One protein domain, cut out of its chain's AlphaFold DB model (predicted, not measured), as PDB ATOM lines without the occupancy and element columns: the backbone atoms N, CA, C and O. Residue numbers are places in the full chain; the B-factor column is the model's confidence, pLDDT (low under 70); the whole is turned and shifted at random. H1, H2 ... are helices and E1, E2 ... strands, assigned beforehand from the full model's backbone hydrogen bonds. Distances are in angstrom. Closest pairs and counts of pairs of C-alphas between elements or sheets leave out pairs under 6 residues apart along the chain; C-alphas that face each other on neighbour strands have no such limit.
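This is residues 6 to 69 of the 69 residues of an uncharacterized protein of Streptococcus pantholopis (UniProt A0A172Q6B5). This is a single strongly twisted sheet of four antiparallel strands, E1 to E4, with two short helices packed on it: H1 reaches both edge strands, E4 and E1, and H2 packs on E3 with Leu 15 nearest to it. The longest strand, E3, runs close to the middle of the body and, with the turns at its two ends, makes the longest axis; E2, its neighbour, bends on the way. The printed part has 64 residues with two named helices and four named strands, in the order H1, H2, E1, E2, E3, E4, and the sheet's order is E1 - E2 - E3 - E4, antiparallel throughout. The class is mixed, helices and strands. The whole is compact, with a radius of gyration of the C-alphas of 10.9 A, and its C-alphas span 35 by 23 by 19 A, only just elongated.

Find C-alpha 6 at (14.830, 19.544, 17.939); from there H1 runs over residues 6 to 12, 9.9 A from first to last C-alpha. Two residues later comes H2, residues 15 to 18, 5.0 A long. Residues 19 to 25 lead to E1, residues 26 to 29, 10.0 A long, and after Gly 30 and Asn 31 you reach E2, residues 32 to 40, 22.4 A long. Next find C-alpha 44 at (16.499, 1.948, 6.662), where E3 begins; it holds residues 44 to 53 and covers 28.8 A. E4, residues 63 to 68, is 16.6 A long and ends at C-alpha 68, at (16.665, 6.326, 5.360).

Begin with the sheet, a meander, in which each strand is the antiparallel neighbour of the one before; E1 and E4 are its edge strands. E1 and E2 form a hairpin with 118 degrees between their directions; look at N 27 and O 34, 3.0 A apart and within hydrogen-bond range. E2 bends by 62 degrees at residue 37. E2 and E3 are a hairpin at 146 degrees, with N 35 and O 50 at 2.8 A and N 46 and O 40 at 3.0 A. E3 and E4 are a hairpin at 154 degrees, with N 47 and O 65 at 2.9 A. E1 and E4 are apart. From edge to edge the strands' lines turn by 106 degrees. Now look to the helices, which are on opposite faces of the sheet. H1 comes closest to E4 at the C-alphas of Gln 12 and Val 65, 6.4 A, and to E1 at those of Asp 10 and Val 29, 6.5 A. H2 has a height over the sheet of 6.3 A, and its closest C-alphas to E3 are those of Leu 15 and Ile 47, 6.9 A apart. H1 and H2 meet only through their link. In H1 every O i to N i+4 pair is within hydrogen-bond range; H2 is too short for such a pair.

The two C-alphas farthest apart are those of Thr 43 and Asn 54, at 35.5 A, just before E3 and just after it. The printed part has no cut and no long link: H1 to H2, E1 to E2 and E2 to E3 are tight, while H2 to E1 and E3 to E4 are short. Within the link from E3 to E4, look at residues 56 to 57, which pair antiparallel with residues 52 to 53 of E3. The mean pLDDT of the printed part is 83.4, and the model's confidence is under 70 at residues 41 to 44 and 68 to 69, the last of which is the chain's last residue.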
ATOM      1  N   LEU A   6      13.390  19.300  17.796       78.75
ATOM      2  CA  LEU A   6      14.830  19.544  17.939       78.75
ATOM      3  C   LEU A   6      15.548  18.330  18.536       78.75
ATOM      4  O   LEU A   6      16.589  17.920  18.030       78.75
ATOM      5  N   GLN A   7      14.967  17.712  19.568       79.56
ATOM      6  CA  GLN A   7      15.525  16.500  20.169       79.56
ATOM      7  C   GLN A   7      15.513  15.333  19.180       79.56
ATOM      8  O   GLN A   7      16.490  14.594  19.116       79.56
ATOM      9  N   ILE A   8      14.459  15.193  18.371       80.88
ATOM     10  CA  ILE A   8      14.395  14.165  17.321       80.88
ATOM     11  C   ILE A   8      15.507  14.377  16.287       80.88
ATOM     12  O   ILE A   8      16.214  13.427  15.957       80.88
ATOM     13  N   GLN A   9      15.724  15.609  15.823       81.69
ATOM     14  CA  GLN A   9      16.812  15.914  14.884       81.69
ATOM     15  C   GLN A   9      18.196  15.626  15.473       81.69
ATOM     16  O   GLN A   9      19.078  15.122  14.776       81.69
ATOM     17  N   ASP A  10      18.414  15.927  16.751       85.06
ATOM     18  CA  ASP A  10      19.694  15.643  17.396       85.06
ATOM     19  C   ASP A  10      19.917  14.144  17.618       85.06
ATOM     20  O   ASP A  10      21.046  13.670  17.479       85.06
ATOM     21  N   LEU A  11      18.851  13.383  17.880       83.88
ATOM     22  CA  LEU A  11      18.900  11.922  17.914       83.88
ATOM     23  C   LEU A  11      19.217  11.338  16.530       83.88
ATOM     24  O   LEU A  11      20.058  10.447  16.418       83.88
ATOM     25  N   GLN A  12      18.626  11.876  15.460       81.75
ATOM     26  CA  GLN A  12      18.912  11.448  14.085       81.75
ATOM     27  C   GLN A  12      20.382  11.653  13.699       81.75
ATOM     28  O   GLN A  12      20.968  10.800  13.042       81.75
ATOM     29  N   LYS A  13      21.038  12.723  14.165       84.50
ATOM     30  CA  LYS A  13      22.484  12.927  13.928       84.50
ATOM     31  C   LYS A  13      23.366  11.879  14.614       84.50
ATOM     32  O   LYS A  13      24.534  11.735  14.258       84.50
ATOM     33  N   LYS A  14      22.854  11.192  15.636       84.06
ATOM     34  CA  LYS A  14      23.602  10.197  16.416       84.06
ATOM     35  C   LYS A  14      23.480   8.786  15.857       84.06
ATOM     36  O   LYS A  14      24.285   7.948  16.255       84.06
ATOM     37  N   LEU A  15      22.550   8.541  14.932       80.94
ATOM     38  CA  LEU A  15      22.265   7.215  14.373       80.94
ATOM     39  C   LEU A  15      23.528   6.518  13.849       80.94
ATOM     40  O   LEU A  15      23.875   5.440  14.324       80.94
ATOM     41  N   GLU A  16      24.300   7.212  13.010       79.19
ATOM     42  CA  GLU A  16      25.580   6.736  12.461       79.19
ATOM     43  C   GLU A  16      26.600   6.319  13.532       79.19
ATOM     44  O   GLU A  16      27.391   5.397  13.339       79.19
ATOM     45  N   LYS A  17      26.597   6.990  14.690       82.44
ATOM     46  CA  LYS A  17      27.495   6.668  15.808       82.44
ATOM     47  C   LYS A  17      26.938   5.530  16.663       82.44
ATOM     48  O   LYS A  17      27.704   4.764  17.241       82.44
ATOM     49  N   TRP A  18      25.621   5.464  16.811       84.56
ATOM     50  CA  TRP A  18      24.935   4.539  17.709       84.56
ATOM     51  C   TRP A  18      24.699   3.163  17.101       84.56
ATOM     52  O   TRP A  18      24.680   2.201  17.858       84.56
ATOM     53  N   LYS A  19      24.639   3.029  15.772       77.56
ATOM     54  CA  LYS A  19      24.607   1.711  15.112       77.56
ATOM     55  C   LYS A  19      25.820   0.834  15.440       77.56
ATOM     56  O   LYS A  19      25.742  -0.384  15.420       77.56
ATOM     57  N   LEU A  20      26.947   1.458  15.790       81.56
ATOM     58  CA  LEU A  20      28.171   0.763  16.196       81.56
ATOM     59  C   LEU A  20      28.207   0.424  17.694       81.56
ATOM     60  O   LEU A  20      29.191  -0.150  18.162       81.56
ATOM     61  N   LYS A  21      27.196   0.834  18.466       83.38
ATOM     62  CA  LYS A  21      27.126   0.600  19.908       83.38
ATOM     63  C   LYS A  21      26.257  -0.610  20.224       83.38
ATOM     64  O   LYS A  21      25.304  -0.920  19.522       83.38
ATOM     65  N   GLU A  22      26.585  -1.258  21.333       85.44
ATOM     66  CA  GLU A  22      25.803  -2.369  21.862       85.44
ATOM     67  C   GLU A  22      24.484  -1.879  22.480       85.44
ATOM     68  O   GLU A  22      24.379  -0.754  22.977       85.44
ATOM     69  N   ILE A  23      23.479  -2.754  22.480       86.88
ATOM     70  CA  ILE A  23      22.228  -2.539  23.215       86.88
ATOM     71  C   ILE A  23      22.547  -2.370  24.709       86.88
ATOM     72  O   ILE A  23      23.385  -3.084  25.259       86.88
ATOM     73  N   GLY A  24      21.887  -1.418  25.364       86.12
ATOM     74  CA  GLY A  24      22.145  -1.014  26.748       86.12
ATOM     75  C   GLY A  24      23.236   0.051  26.890       86.12
ATOM     76  O   GLY A  24      23.423   0.592  27.979       86.12
ATOM     77  N   ALA A  25      23.949   0.403  25.813       90.12
ATOM     78  CA  ALA A  25      24.889   1.514  25.852       90.12
ATOM     79  C   ALA A  25      24.154   2.850  26.012       90.12
ATOM     80  O   ALA A  25      23.121   3.096  25.385       90.12
ATOM     81  N   GLN A  26      24.746   3.739  26.806       90.75
ATOM     82  CA  GLN A  26      24.226   5.080  27.049       90.75
ATOM     83  C   GLN A  26      25.039   6.135  26.278       90.75
ATOM     84  O   GLN A  26      26.230   5.963  25.974       90.75
ATOM     85  N   ASP A  27      24.385   7.220  25.878       88.94
ATOM     86  CA  ASP A  27      25.035   8.400  25.304       88.94
ATOM     87  C   ASP A  27      24.178   9.647  25.533       88.94
ATOM     88  O   ASP A  27      22.950   9.583  25.631       88.94
ATOM     89  N   SER A  28      24.831  10.803  25.558       87.06
ATOM     90  CA  SER A  28      24.160  12.085  25.742       87.06
ATOM     91  C   SER A  28      23.831  12.751  24.406       87.06
ATOM     92  O   SER A  28      24.651  12.823  23.475       87.06
ATOM     93  N   VAL A  29      22.621  13.302  24.334       84.75
ATOM     94  CA  VAL A  29      22.121  14.123  23.230       84.75
ATOM     95  C   VAL A  29      21.579  15.425  23.811       84.75
ATOM     96  O   VAL A  29      20.548  15.454  24.481       84.75
ATOM     97  N   GLY A  30      22.323  16.514  23.600       83.38
ATOM     98  CA  GLY A  30      22.095  17.768  24.319       83.38
ATOM     99  C   GLY A  30      22.317  17.582  25.825       83.38
ATOM    100  O   GLY A  30      23.367  17.090  26.230       83.38
ATOM    101  N   ASN A  31      21.313  17.938  26.631       85.00
ATOM    102  CA  ASN A  31      21.323  17.784  28.094       85.00
ATOM    103  C   ASN A  31      20.594  16.517  28.584       85.00
ATOM    104  O   ASN A  31      20.349  16.390  29.780       85.00
ATOM    105  N   GLN A  32      20.189  15.623  27.676       88.19
ATOM    106  CA  GLN A  32      19.457  14.402  28.007       88.19
ATOM    107  C   GLN A  32      20.315  13.177  27.697       88.19
ATOM    108  O   GLN A  32      20.944  13.099  26.638       88.19
ATOM    109  N   GLU A  33      20.330  12.221  28.617       91.12
ATOM    110  CA  GLU A  33      20.983  10.930  28.425       91.12
ATOM    111  C   GLU A  33      19.968   9.909  27.916       91.12
ATOM    112  O   GLU A  33      18.802   9.924  28.312       91.12
ATOM    113  N   TYR A  34      20.406   9.047  27.003       88.44
ATOM    114  CA  TYR A  34      19.579   8.010  26.406       88.44
ATOM    115  C   TYR A  34      20.295   6.670  26.448       88.44
ATOM    116  O   TYR A  34      21.498   6.596  26.206       88.44
ATOM    117  N   GLU A  35      19.526   5.617  26.687       89.75
ATOM    118  CA  GLU A  35      19.936   4.230  26.531       89.75
ATOM    119  C   GLU A  35      19.463   3.699  25.179       89.75
ATOM    120  O   GLU A  35      18.308   3.894  24.792       89.75
ATOM    121  N   ILE A  36      20.354   3.010  24.470       89.81
ATOM    122  CA  ILE A  36      20.031   2.295  23.237       89.81
ATOM    123  C   ILE A  36      19.288   1.015  23.606       89.81
ATOM    124  O   ILE A  36      19.858   0.093  24.179       89.81
ATOM    125  N   VAL A  37      18.011   0.954  23.252       88.31
ATOM    126  CA  VAL A  37      17.124  -0.177  23.543       88.31
ATOM    127  C   VAL A  37      17.193  -1.227  22.436       88.31
ATOM    128  O   VAL A  37      17.094  -2.419  22.710       88.31
ATOM    129  N   ASN A  38      17.342  -0.799  21.181       84.31
ATOM    130  CA  ASN A  38      17.476  -1.700  20.038       84.31
ATOM    131  C   ASN A  38      18.090  -0.980  18.831       84.31
ATOM    132  O   ASN A  38      17.913   0.231  18.684       84.31
ATOM    133  N   THR A  39      18.733  -1.733  17.943       78.56
ATOM    134  CA  THR A  39      19.266  -1.256  16.661       78.56
ATOM    135  C   THR A  39      18.805  -2.173  15.527       78.56
ATOM    136  O   THR A  39      18.710  -3.390  15.682       78.56
ATOM    137  N   GLN A  40      18.481  -1.586  14.377       78.19
ATOM    138  CA  GLN A  40      18.134  -2.294  13.148       78.19
ATOM    139  C   GLN A  40      18.910  -1.667  11.992       78.19
ATOM    140  O   GLN A  40      18.673  -0.510  11.643       78.19
ATOM    141  N   ASP A  41      19.785  -2.464  11.377       68.25
ATOM    142  CA  ASP A  41      20.633  -2.037  10.262       68.25
ATOM    143  C   ASP A  41      20.109  -2.595   8.922       68.25
ATOM    144  O   ASP A  41      19.663  -3.747   8.843       68.25
ATOM    145  N   GLY A  42      20.137  -1.778   7.858       67.88
ATOM    146  CA  GLY A  42      19.634  -2.117   6.516       67.88
ATOM    147  C   GLY A  42      19.511  -0.893   5.594       67.88
ATOM    148  O   GLY A  42      20.151   0.123   5.824       67.88
ATOM    149  N   THR A  43      18.652  -0.945   4.563       65.88
ATOM    150  CA  THR A  43      18.283   0.239   3.736       65.88
ATOM    151  C   THR A  43      17.551   1.333   4.516       65.88
ATOM    152  O   THR A  43      17.346   2.440   4.027       65.88
ATOM    153  N   THR A  44      17.105   1.015   5.723       64.12
ATOM    154  CA  THR A  44      16.499   1.948   6.662       64.12
ATOM    155  C   THR A  44      17.106   1.634   8.013       64.12
ATOM    156  O   THR A  44      16.941   0.521   8.512       64.12
ATOM    157  N   GLU A  45      17.838   2.591   8.567       77.19
ATOM    158  CA  GLU A  45      18.430   2.473   9.889       77.19
ATOM    159  C   GLU A  45      17.391   2.908  10.927       77.19
ATOM    160  O   GLU A  45      16.752   3.959  10.793       77.19
ATOM    161  N   ALA A  46      17.195   2.098  11.965       81.69
ATOM    162  CA  ALA A  46      16.302   2.437  13.066       81.69
ATOM    163  C   ALA A  46      16.955   2.137  14.413       81.69
ATOM    164  O   ALA A  46      17.509   1.059  14.626       81.69
ATOM    165  N   ILE A  47      16.852   3.083  15.344       83.12
ATOM    166  CA  ILE A  47      17.347   2.929  16.711       83.12
ATOM    167  C   ILE A  47      16.218   3.250  17.679       83.12
ATOM    168  O   ILE A  47      15.627   4.330  17.630       83.12
ATOM    169  N   ALA A  48      15.921   2.306  18.566       88.00
ATOM    170  CA  ALA A  48      15.040   2.538  19.697       88.00
ATOM    171  C   ALA A  48      15.871   3.060  20.870       88.00
ATOM    172  O   ALA A  48      16.879   2.451  21.227       88.00
ATOM    173  N   VAL A  49      15.443   4.160  21.482       87.94
ATOM    174  CA  VAL A  49      16.100   4.753  22.647       87.94
ATOM    175  C   VAL A  49      15.120   5.092  23.753       87.94
ATOM    176  O   VAL A  49      13.974   5.456  23.490       87.94
ATOM    177  N   ALA A  50      15.580   5.008  24.996       90.62
ATOM    178  CA  ALA A  50      14.833   5.420  26.177       90.62
ATOM    179  C   ALA A  50      15.629   6.482  26.948       90.62
ATOM    180  O   ALA A  50      16.838   6.320  27.112       90.62
ATOM    181  N   PRO A  51      15.005   7.577  27.404       89.88
ATOM    182  CA  PRO A  51      15.700   8.581  28.197       89.88
ATOM    183  C   PRO A  51      16.061   8.031  29.581       89.88
ATOM    184  O   PRO A  51      15.302   7.264  30.177       89.88
ATOM    185  N   VAL A  52      17.191   8.469  30.123       89.81
ATOM    186  CA  VAL A  52      17.610   8.175  31.496       89.81
ATOM    187  C   VAL A  52      17.173   9.329  32.395       89.81
ATOM    188  O   VAL A  52      17.591  10.471  32.220       89.81
ATOM    189  N   VAL A  53      16.321   9.046  33.380       89.62
ATOM    190  CA  VAL A  53      15.779  10.032  34.324       89.62
ATOM    191  C   VAL A  53      16.198   9.645  35.736       89.62
ATOM    192  O   VAL A  53      15.911   8.548  36.202       89.62
ATOM    193  N   ASN A  54      16.889  10.550  36.436       88.38
ATOM    194  CA  ASN A  54      17.432  10.298  37.778       88.38
ATOM    195  C   ASN A  54      18.305   9.024  37.853       88.38
ATOM    196  O   ASN A  54      18.239   8.276  38.827       88.38
ATOM    197  N   GLY A  55      19.091   8.753  36.804       88.38
ATOM    198  CA  GLY A  55      19.967   7.578  36.716       88.38
ATOM    199  C   GLY A  55      19.246   6.254  36.444       88.38
ATOM    200  O   GLY A  55      19.882   5.206  36.489       88.38
ATOM    201  N   THR A  56      17.936   6.278  36.178       90.00
ATOM    202  CA  THR A  56      17.153   5.095  35.794       90.00
ATOM    203  C   THR A  56      16.588   5.273  34.392       90.00
ATOM    204  O   THR A  56      16.028   6.321  34.073       90.00
ATOM    205  N   THR A  57      16.706   4.246  33.557       91.12
ATOM    206  CA  THR A  57      16.145   4.251  32.202       91.12
ATOM    207  C   THR A  57      14.620   4.216  32.251       91.12
ATOM    208  O   THR A  57      14.019   3.299  32.814       91.12
ATOM    209  N   ASP A  58      13.979   5.223  31.662       91.31
ATOM    210  CA  ASP A  58      12.526   5.327  31.588       91.31
ATOM    211  C   ASP A  58      12.005   4.714  30.282       91.31
ATOM    212  O   ASP A  58      11.749   5.395  29.284       91.31
ATOM    213  N   TYR A  59      11.813   3.394  30.303       89.31
ATOM    214  CA  TYR A  59      11.252   2.645  29.173       89.31
ATOM    215  C   TYR A  59       9.791   3.012  28.853       89.31
ATOM    216  O   TYR A  59       9.278   2.613  27.809       89.31
ATOM    217  N   SER A  60       9.093   3.782  29.700       87.12
ATOM    218  CA  SER A  60       7.746   4.272  29.366       87.12
ATOM    219  C   SER A  60       7.766   5.389  28.317       87.12
ATOM    220  O   SER A  60       6.743   5.674  27.694       87.12
ATOM    221  N   GLN A  61       8.934   5.999  28.091       84.94
ATOM    222  CA  GLN A  61       9.149   7.091  27.140       84.94
ATOM    223  C   GLN A  61      10.080   6.680  25.988       84.94
ATOM    224  O   GLN A  61      10.818   7.509  25.456       84.94
ATOM    225  N   THR A  62      10.058   5.403  25.592       88.38
ATOM    226  CA  THR A  62      10.848   4.916  24.456       88.38
ATOM    227  C   THR A  62      10.420   5.575  23.147       88.38
ATOM    228  O   THR A  62       9.233   5.668  22.830       88.38
ATOM    229  N   ALA A  63      11.407   5.983  22.354       85.38
ATOM    230  CA  ALA A  63      11.224   6.519  21.016       85.38
ATOM    231  C   ALA A  63      12.019   5.709  19.996       85.38
ATOM    232  O   ALA A  63      13.124   5.252  20.282       85.38
ATOM    233  N   ILE A  64      11.462   5.556  18.798       85.06
ATOM    234  CA  ILE A  64      12.150   4.937  17.665       85.06
ATOM    235  C   ILE A  64      12.533   6.049  16.701       85.06
ATOM    236  O   ILE A  64      11.680   6.791  16.214       85.06
ATOM    237  N   VAL A  65      13.826   6.160  16.444       83.12
ATOM    238  CA  VAL A  65      14.406   7.130  15.527       83.12
ATOM    239  C   VAL A  65      14.765   6.381  14.259       83.12
ATOM    240  O   VAL A  65      15.510   5.407  14.311       83.12
ATOM    241  N   VAL A  66      14.202   6.817  13.135       82.56
ATOM    242  CA  VAL A  66      14.371   6.163  11.835       82.56
ATOM    243  C   VAL A  66      15.027   7.138  10.866       82.56
ATOM    244  O   VAL A  66      14.621   8.303  10.789       82.56
ATOM    245  N   ALA A  67      16.020   6.656  10.127       76.56
ATOM    246  CA  ALA A  67      16.651   7.362   9.023       76.56
ATOM    247  C   ALA A  67      16.736   6.439   7.800       76.56
ATOM    248  O   ALA A  67      17.123   5.275   7.897       76.56
ATOM    249  N   GLY A  68      16.338   6.956   6.638       68.81
ATOM    250  CA  GLY A  68      16.665   6.326   5.360       68.81
ATOM    251  C   GLY A  68      18.074   6.737   4.945       68.81
ATOM    252  O   GLY A  68      18.429   7.905   5.122       68.81
ATOM    253  N   ILE A  69      18.842   5.785   4.416       58.50
ATOM    254  CA  ILE A  69      20.131   6.042   3.758       58.50
ATOM    255  C   ILE A  69      19.947   6.415   2.288       58.50
ATOM    256  O   ILE A  69      19.009   5.880   1.651       58.50
TER     257      ILE A  69